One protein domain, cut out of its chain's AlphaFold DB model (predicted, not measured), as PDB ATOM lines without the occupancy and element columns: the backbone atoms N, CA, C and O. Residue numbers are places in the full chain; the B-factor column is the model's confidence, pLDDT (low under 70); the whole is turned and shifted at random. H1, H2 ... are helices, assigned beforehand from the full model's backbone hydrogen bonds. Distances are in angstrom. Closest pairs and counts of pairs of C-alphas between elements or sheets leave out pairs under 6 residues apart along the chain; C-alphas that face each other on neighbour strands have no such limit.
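What this domain is: This is residues 405 to 470 of the 504 residues of an uncharacterized protein of Brassica cretica (UniProt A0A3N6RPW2). A loose, open frame has long helix H3 as one side, H1 packed on its last part, short H2 near its first residues, and link 418 to 436 opposite. The 66 printed residues have three named helices, H1, H2, H3 in order, and no named strand: all helix. The rod spans 45 by 21 by 14 A, radius of gyration of the C-alphas 15.5 A.

Where its parts are: H3, residues 447 to 467, measures 30.9 A, with a kink of 35 degrees near residue 455; C-alpha 447 is at (-48.247, 0.952, -11.802). H1, residues 405 to 417, measures 18.2 A from C-alpha 405 at (-50.652, 24.909, -36.971). H2 is residues 437 to 443, 9.9 A.

How they stand to each other: H3 residues 461 to 466 alone touch H1, at a steep tilt of 63 degrees; the closest C-alphas, Thr 409 and Ala 466, are 5.1 A apart. H2 and H3 are close but not clearly touching; closest C-alphas, Ile 441 and Lys 447, 5.9 A. Every O i to N i+4 pair is within hydrogen-bond range in H1 and H2; 13 of 17 in H3.

The domain as a whole: The printed part has no cut. H1 to H2 is a long link; no printed residue is under 70 in pLDDT.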
ATOM      1  N   GLY A 405     -51.704  25.907 -37.189       89.06
ATOM      2  CA  GLY A 405     -50.652  24.909 -36.971       89.06
ATOM      3  C   GLY A 405     -51.106  23.712 -36.127       89.06
ATOM      4  O   GLY A 405     -50.691  22.575 -36.379       89.06
ATOM      5  N   GLU A 406     -52.008  23.929 -35.169       89.62
ATOM      6  CA  GLU A 406     -52.602  22.865 -34.354       89.62
ATOM      7  C   GLU A 406     -53.516  21.976 -35.208       89.62
ATOM      8  O   GLU A 406     -53.343  20.756 -35.222       89.62
ATOM      9  N   ARG A 407     -54.387  22.577 -36.034       92.31
ATOM     10  CA  ARG A 407     -55.245  21.854 -36.998       92.31
ATOM     11  C   ARG A 407     -54.443  20.929 -37.916       92.31
ATOM     12  O   ARG A 407     -54.828  19.780 -38.140       92.31
ATOM     13  N   LEU A 408     -53.318  21.412 -38.438       91.31
ATOM     14  CA  LEU A 408     -52.465  20.643 -39.343       91.31
ATOM     15  C   LEU A 408     -51.684  19.537 -38.609       91.31
ATOM     16  O   LEU A 408     -51.520  18.434 -39.136       91.31
ATOM     17  N   THR A 409     -51.275  19.784 -37.363       89.06
ATOM     18  CA  THR A 409     -50.676  18.767 -36.481       89.06
ATOM     19  C   THR A 409     -51.670  17.651 -36.154       89.06
ATOM     20  O   THR A 409     -51.330  16.469 -36.266       89.06
ATOM     21  N   GLU A 410     -52.919  17.990 -35.822       91.69
ATOM     22  CA  GLU A 410     -53.987  17.008 -35.609       91.69
ATOM     23  C   GLU A 410     -54.276  16.195 -36.875       91.69
ATOM     24  O   GLU A 410     -54.423  14.975 -36.792       91.69
ATOM     25  N   GLN A 411     -54.282  16.828 -38.052       93.81
ATOM     26  CA  GLN A 411     -54.469  16.140 -39.331       93.81
ATOM     27  C   GLN A 411     -53.332  15.148 -39.629       93.81
ATOM     28  O   GLN A 411     -53.602  14.003 -40.006       93.81
ATOM     29  N   LYS A 412     -52.065  15.536 -39.408       93.25
ATOM     30  CA  LYS A 412     -50.902  14.632 -39.520       93.25
ATOM     31  C   LYS A 412     -51.008  13.459 -38.544       93.25
ATOM     32  O   LYS A 412     -50.851  12.307 -38.953       93.25
ATOM     33  N   TYR A 413     -51.325  13.732 -37.278       91.94
ATOM     34  CA  TYR A 413     -51.482  12.702 -36.250       91.94
ATOM     35  C   TYR A 413     -52.645  11.745 -36.561       91.94
ATOM     36  O   TYR A 413     -52.480  10.530 -36.458       91.94
ATOM     37  N   ALA A 414     -53.792  12.245 -37.027       90.62
ATOM     38  CA  ALA A 414     -54.913  11.420 -37.485       90.62
ATOM     39  C   ALA A 414     -54.529  10.555 -38.702       90.62
ATOM     40  O   ALA A 414     -54.886   9.375 -38.771       90.62
ATOM     41  N   GLY A 415     -53.733  11.100 -39.626       92.50
ATOM     42  CA  GLY A 415     -53.161  10.376 -40.765       92.50
ATOM     43  C   GLY A 415     -52.126   9.307 -40.388       92.50
ATOM     44  O   GLY A 415     -51.870   8.410 -41.193       92.50
ATOM     45  N   PHE A 416     -51.546   9.367 -39.184       89.06
ATOM     46  CA  PHE A 416     -50.720   8.302 -38.603       89.06
ATOM     47  C   PHE A 416     -51.574   7.279 -37.841       89.06
ATOM     48  O   PHE A 416     -51.477   6.080 -38.104       89.06
ATOM     49  N   ALA A 417     -52.452   7.744 -36.949       88.12
ATOM     50  CA  ALA A 417     -53.309   6.901 -36.115       88.12
ATOM     51  C   ALA A 417     -54.238   5.993 -36.942       88.12
ATOM     52  O   ALA A 417     -54.434   4.833 -36.592       88.12
ATOM     53  N   SER A 418     -54.746   6.486 -38.076       91.88
ATOM     54  CA  SER A 418     -55.581   5.717 -39.015       91.88
ATOM     55  C   SER A 418     -54.858   4.573 -39.740       91.88
ATOM     56  O   SER A 418     -55.518   3.739 -40.353       91.88
ATOM     57  N   ARG A 419     -53.521   4.498 -39.678       87.62
ATOM     58  CA  ARG A 419     -52.738   3.410 -40.296       87.62
ATOM     59  C   ARG A 419     -52.575   2.187 -39.391       87.62
ATOM     60  O   ARG A 419     -51.956   1.221 -39.821       87.62
ATOM     61  N   GLU A 420     -53.034   2.262 -38.138       86.25
ATOM     62  CA  GLU A 420     -52.937   1.202 -37.117       86.25
ATOM     63  C   GLU A 420     -51.511   0.647 -36.877       86.25
ATOM     64  O   GLU A 420     -51.341  -0.404 -36.263       86.25
ATOM     65  N   ILE A 421     -50.468   1.382 -37.300       81.62
ATOM     66  CA  ILE A 421     -49.046   0.975 -37.228       81.62
ATOM     67  C   ILE A 421     -48.632   0.635 -35.791       81.62
ATOM     68  O   ILE A 421     -47.866  -0.299 -35.558       81.62
ATOM     69  N   ILE A 422     -49.156   1.393 -34.827       72.81
ATOM     70  CA  ILE A 422     -49.049   1.097 -33.403       72.81
ATOM     71  C   ILE A 422     -50.467   0.774 -32.920       72.81
ATOM     72  O   ILE A 422     -51.218   1.702 -32.603       72.81
ATOM     73  N   PRO A 423     -50.877  -0.510 -32.861       75.25
ATOM     74  CA  PRO A 423     -52.146  -0.865 -32.242       75.25
ATOM     75  C   PRO A 423     -52.126  -0.377 -30.791       75.25
ATOM     76  O   PRO A 423     -51.152  -0.607 -30.068       75.25
ATOM     77  N   LYS A 424     -53.189   0.311 -30.359       76.62
ATOM     78  CA  LYS A 424     -53.275   0.899 -29.015       76.62
ATOM     79  C   LYS A 424     -53.379  -0.203 -27.956       76.62
ATOM     80  O   LYS A 424     -54.467  -0.574 -27.526       76.62
ATOM     81  N   ARG A 425     -52.229  -0.722 -27.525       75.56
ATOM     82  CA  ARG A 425     -52.114  -1.722 -26.461       75.56
ATOM     83  C   ARG A 425     -52.225  -1.039 -25.103       75.56
ATOM     84  O   ARG A 425     -51.229  -0.600 -24.535       75.56
ATOM     85  N   SER A 426     -53.441  -0.956 -24.574       83.62
ATOM     86  CA  SER A 426     -53.636  -0.752 -23.139       83.62
ATOM     87  C   SER A 426     -53.166  -2.000 -22.399       83.62
ATOM     88  O   SER A 426     -53.694  -3.087 -22.633       83.62
ATOM     89  N   VAL A 427     -52.187  -1.852 -21.509       86.56
ATOM     90  CA  VAL A 427     -51.807  -2.920 -20.580       86.56
ATOM     91  C   VAL A 427     -52.906  -3.022 -19.529       86.56
ATOM     92  O   VAL A 427     -53.017  -2.142 -18.674       86.56
ATOM     93  N   ASP A 428     -53.732  -4.067 -19.598       90.75
ATOM     94  CA  ASP A 428     -54.627  -4.378 -18.488       90.75
ATOM     95  C   ASP A 428     -53.784  -4.876 -17.310       90.75
ATOM     96  O   ASP A 428     -53.091  -5.885 -17.383       90.75
ATOM     97  N   LEU A 429     -53.808  -4.121 -16.219       92.31
ATOM     98  CA  LEU A 429     -53.052  -4.424 -15.007       92.31
ATOM     99  C   LEU A 429     -53.756  -5.487 -14.147       92.31
ATOM    100  O   LEU A 429     -53.164  -5.968 -13.174       92.31
ATOM    101  N   ASN A 430     -54.995  -5.840 -14.489       92.31
ATOM    102  CA  ASN A 430     -55.808  -6.847 -13.817       92.31
ATOM    103  C   ASN A 430     -55.800  -8.203 -14.540       92.31
ATOM    104  O   ASN A 430     -56.212  -9.185 -13.930       92.31
ATOM    105  N   SER A 431     -55.316  -8.274 -15.785       92.81
ATOM    106  CA  SER A 431     -55.231  -9.533 -16.527       92.81
ATOM    107  C   SER A 431     -54.204 -10.501 -15.924       92.81
ATOM    108  O   SER A 431     -53.304 -10.111 -15.166       92.81
ATOM    109  N   GLU A 432     -54.358 -11.786 -16.247       93.88
ATOM    110  CA  GLU A 432     -53.411 -12.818 -15.839       93.88
ATOM    111  C   GLU A 432     -52.075 -12.658 -16.570       93.88
ATOM    112  O   GLU A 432     -51.995 -12.529 -17.793       93.88
ATOM    113  N   ASP A 433     -50.998 -12.659 -15.791       92.38
ATOM    114  CA  ASP A 433     -49.671 -12.293 -16.259       92.38
ATOM    115  C   ASP A 433     -48.919 -13.486 -16.848       92.38
ATOM    116  O   ASP A 433     -48.032 -14.060 -16.215       92.38
ATOM    117  N   THR A 434     -49.249 -13.852 -18.086       92.75
ATOM    118  CA  THR A 434     -48.658 -15.021 -18.768       92.75
ATOM    119  C   THR A 434     -47.136 -14.928 -18.962       92.75
ATOM    120  O   THR A 434     -46.504 -15.930 -19.279       92.75
ATOM    121  N   TRP A 435     -46.543 -13.737 -18.799       92.12
ATOM    122  CA  TRP A 435     -45.132 -13.453 -19.096       92.12
ATOM    123  C   TRP A 435     -44.341 -12.871 -17.909       92.12
ATOM    124  O   TRP A 435     -43.168 -12.536 -18.062       92.12
ATOM    125  N   GLY A 436     -44.954 -12.717 -16.732       94.81
ATOM    126  CA  GLY A 436     -44.303 -12.181 -15.528       94.81
ATOM    127  C   GLY A 436     -44.091 -10.654 -15.493       94.81
ATOM    128  O   GLY A 436     -43.639 -10.129 -14.468       94.81
ATOM    129  N   TYR A 437     -44.429  -9.916 -16.557       92.62
ATOM    130  CA  TYR A 437     -44.216  -8.466 -16.643       92.62
ATOM    131  C   TYR A 437     -45.126  -7.664 -15.707       92.62
ATOM    132  O   TYR A 437     -44.662  -6.714 -15.070       92.62
ATOM    133  N   LEU A 438     -46.403  -8.035 -15.570       94.69
ATOM    134  CA  LEU A 438     -47.305  -7.369 -14.621       94.69
ATOM    135  C   LEU A 438     -46.847  -7.599 -13.177       94.69
ATOM    136  O   LEU A 438     -47.014  -6.711 -12.342       94.69
ATOM    137  N   SER A 439     -46.239  -8.745 -12.872       95.12
ATOM    138  CA  SER A 439     -45.677  -9.070 -11.564       95.12
ATOM    139  C   SER A 439     -44.490  -8.164 -11.233       95.12
ATOM    140  O   SER A 439     -44.417  -7.658 -10.115       95.12
ATOM    141  N   ILE A 440     -43.627  -7.863 -12.211       96.62
ATOM    142  CA  ILE A 440     -42.520  -6.904 -12.074       96.62
ATOM    143  C   ILE A 440     -43.071  -5.487 -11.870       96.62
ATOM    144  O   ILE A 440     -42.657  -4.797 -10.939       96.62
ATOM    145  N   ILE A 441     -44.061  -5.067 -12.665       96.00
ATOM    146  CA  ILE A 441     -44.703  -3.744 -12.546       96.00
ATOM    147  C   ILE A 441     -45.395  -3.576 -11.182       96.00
ATOM    148  O   ILE A 441     -45.287  -2.516 -10.561       96.00
ATOM    149  N   LYS A 442     -46.082  -4.619 -10.692       95.62
ATOM    150  CA  LYS A 442     -46.748  -4.651  -9.379       95.62
ATOM    151  C   LYS A 442     -45.723  -4.626  -8.237       95.62
ATOM    152  O   LYS A 442     -45.816  -3.751  -7.380       95.62
ATOM    153  N   LYS A 443     -44.717  -5.514  -8.250       96.94
ATOM    154  CA  LYS A 443     -43.652  -5.587  -7.225       96.94
ATOM    155  C   LYS A 443     -42.819  -4.304  -7.158       96.94
ATOM    156  O   LYS A 443     -42.587  -3.786  -6.072       96.94
ATOM    157  N   GLY A 444     -42.436  -3.747  -8.307       97.19
ATOM    158  CA  GLY A 444     -41.673  -2.498  -8.410       97.19
ATOM    159  C   GLY A 444     -42.482  -1.221  -8.151       97.19
ATOM    160  O   GLY A 444     -41.943  -0.132  -8.313       97.19
ATOM    161  N   LYS A 445     -43.775  -1.320  -7.799       96.62
ATOM    162  CA  LYS A 445     -44.702  -0.180  -7.615       96.62
ATOM    163  C   LYS A 445     -44.813   0.749  -8.845       96.62
ATOM    164  O   LYS A 445     -45.318   1.866  -8.743       96.62
ATOM    165  N   LEU A 446     -44.446   0.268 -10.037       96.19
ATOM    166  CA  LEU A 446     -44.397   1.033 -11.294       96.19
ATOM    167  C   LEU A 446     -45.774   1.275 -11.939       96.19
ATOM    168  O   LEU A 446     -45.854   1.853 -13.023       96.19
ATOM    169  N   LYS A 447     -46.869   0.859 -11.283       94.56
ATOM    170  CA  LYS A 447     -48.247   0.952 -11.802       94.56
ATOM    171  C   LYS A 447     -48.574   2.358 -12.329       94.56
ATOM    172  O   LYS A 447     -49.056   2.476 -13.450       94.56
ATOM    173  N   LYS A 448     -48.245   3.406 -11.556       93.81
ATOM    174  CA  LYS A 448     -48.491   4.817 -11.915       93.81
ATOM    175  C   LYS A 448     -47.697   5.250 -13.157       93.81
ATOM    176  O   LYS A 448     -48.252   5.909 -14.034       93.81
ATOM    177  N   THR A 449     -46.432   4.839 -13.257       93.88
ATOM    178  CA  THR A 449     -45.543   5.142 -14.391       93.88
ATOM    179  C   THR A 449     -46.052   4.508 -15.683       93.88
ATOM    180  O   THR A 449     -46.173   5.189 -16.699       93.88
ATOM    181  N   VAL A 450     -46.432   3.226 -15.637       93.69
ATOM    182  CA  VAL A 450     -46.958   2.494 -16.801       93.69
ATOM    183  C   VAL A 450     -48.301   3.067 -17.265       93.69
ATOM    184  O   VAL A 450     -48.510   3.217 -18.467       93.69
ATOM    185  N   THR A 451     -49.189   3.470 -16.349       91.56
ATOM    186  CA  THR A 451     -50.428   4.172 -16.733       91.56
ATOM    187  C   THR A 451     -50.166   5.566 -17.310       91.56
ATOM    188  O   THR A 451     -50.847   5.957 -18.253       91.56
ATOM    189  N   GLY A 452     -49.170   6.299 -16.797       91.50
ATOM    190  CA  GLY A 452     -48.800   7.630 -17.300       91.50
ATOM    191  C   GLY A 452     -48.213   7.597 -18.715       91.50
ATOM    192  O   GLY A 452     -48.581   8.416 -19.556       91.50
ATOM    193  N   LEU A 453     -47.387   6.590 -19.019       91.88
ATOM    194  CA  LEU A 453     -46.836   6.347 -20.360       91.88
ATOM    195  C   LEU A 453     -47.922   6.235 -21.444       91.88
ATOM    196  O   LEU A 453     -47.706   6.677 -22.571       91.88
ATOM    197  N   GLY A 454     -49.104   5.708 -21.107       90.69
ATOM    198  CA  GLY A 454     -50.237   5.609 -22.032       90.69
ATOM    199  C   GLY A 454     -50.816   6.957 -22.489       90.69
ATOM    200  O   GLY A 454     -51.421   7.009 -23.561       90.69
ATOM    201  N   GLY A 455     -50.632   8.028 -21.708       89.19
ATOM    202  CA  GLY A 455     -50.957   9.407 -22.098       89.19
ATOM    203  C   GLY A 455     -49.777  10.128 -22.758       89.19
ATOM    204  O   GLY A 455     -49.952  10.780 -23.782       89.19
ATOM    205  N   TYR A 456     -48.570   9.919 -22.227       90.81
ATOM    206  CA  TYR A 456     -47.349  10.600 -22.667       90.81
ATOM    207  C   TYR A 456     -46.865  10.186 -24.071       90.81
ATOM    208  O   TYR A 456     -46.413  11.024 -24.847       90.81
ATOM    209  N   ILE A 457     -46.992   8.907 -24.450       90.62
ATOM    210  CA  ILE A 457     -46.579   8.434 -25.787       90.62
ATOM    211  C   ILE A 457     -47.359   9.147 -26.915       90.62
ATOM    212  O   ILE A 457     -46.713   9.638 -27.842       90.62
ATOM    213  N   PRO A 458     -48.704   9.263 -26.871       89.50
ATOM    214  CA  PRO A 458     -49.459  10.103 -27.803       89.50
ATOM    215  C   PRO A 458     -48.960  11.550 -27.923       89.50
ATOM    216  O   PRO A 458     -48.971  12.089 -29.028       89.50
ATOM    217  N   GLU A 459     -48.519  12.171 -26.828       92.12
ATOM    218  CA  GLU A 459     -48.019  13.553 -26.822       92.12
ATOM    219  C   GLU A 459     -46.658  13.668 -27.517       92.12
ATOM    220  O   GLU A 459     -46.530  14.482 -28.431       92.12
ATOM    221  N   ILE A 460     -45.695  12.785 -27.212       92.19
ATOM    222  CA  ILE A 460     -44.414  12.713 -27.946       92.19
ATOM    223  C   ILE A 460     -44.656  12.491 -29.443       92.19
ATOM    224  O   ILE A 460     -44.010  13.108 -30.288       92.19
ATOM    225  N   VAL A 461     -45.586  11.597 -29.798       91.94
ATOM    226  CA  VAL A 461     -45.898  11.314 -31.205       91.94
ATOM    227  C   VAL A 461     -46.507  12.550 -31.876       91.94
ATOM    228  O   VAL A 461     -46.102  12.883 -32.987       91.94
ATOM    229  N   LYS A 462     -47.423  13.275 -31.216       91.56
ATOM    230  CA  LYS A 462     -47.940  14.560 -31.718       91.56
ATOM    231  C   LYS A 462     -46.821  15.584 -31.925       91.56
ATOM    232  O   LYS A 462     -46.754  16.165 -33.003       91.56
ATOM    233  N   GLU A 463     -45.937  15.770 -30.946       93.81
ATOM    234  CA  GLU A 463     -44.806  16.708 -31.021       93.81
ATOM    235  C   GLU A 463     -43.851  16.354 -32.173       93.81
ATOM    236  O   GLU A 463     -43.489  17.213 -32.978       93.81
ATOM    237  N   PHE A 464     -43.520  15.070 -32.331       94.00
ATOM    238  CA  PHE A 464     -42.709  14.580 -33.446       94.00
ATOM    239  C   PHE A 464     -43.357  14.879 -34.807       94.00
ATOM    240  O   PHE A 464     -42.682  15.362 -35.714       94.00
ATOM    241  N   TYR A 465     -44.666  14.642 -34.959       89.00
ATOM    242  CA  TYR A 465     -45.389  14.953 -36.199       89.00
ATOM    243  C   TYR A 465     -45.582  16.461 -36.435       89.00
ATOM    244  O   TYR A 465     -45.620  16.876 -37.596       89.00
ATOM    245  N   ALA A 466     -45.643  17.281 -35.383       89.19
ATOM    246  CA  ALA A 466     -45.632  18.743 -35.481       89.19
ATOM    247  C   ALA A 466     -44.283  19.267 -36.008       89.19
ATOM    248  O   ALA A 466     -44.250  20.181 -36.828       89.19
ATOM    249  N   ALA A 467     -43.174  18.653 -35.585       92.56
ATOM    250  CA  ALA A 467     -41.821  19.021 -36.003       92.56
ATOM    251  C   ALA A 467     -41.459  18.594 -37.443       92.56
ATOM    252  O   ALA A 467     -40.453  19.059 -37.985       92.56
ATOM    253  N   LEU A 468     -42.245  17.716 -38.080       89.06
ATOM    254  CA  LEU A 468     -42.035  17.347 -39.484       89.06
ATOM    255  C   LEU A 468     -42.482  18.487 -40.417       89.06
ATOM    256  O   LEU A 468     -43.616  18.946 -40.281       89.06
ATOM    257  N   PRO A 469     -41.660  18.903 -41.402       88.62
ATOM    258  CA  PRO A 469     -42.020  19.976 -42.326       88.62
ATOM    259  C   PRO A 469     -43.268  19.628 -43.148       88.62
ATOM    260  O   PRO A 469     -43.440  18.487 -43.581       88.62
ATOM    261  N   ASP A 470     -44.126  20.624 -43.373       81.81
ATOM    262  CA  ASP A 470     -45.414  20.464 -44.070       81.81
ATOM    263  C   ASP A 470     -45.247  20.094 -45.545       81.81
ATOM    264  O   ASP A 470     -46.049  19.348 -46.105       81.81
TER     265      ASP A 470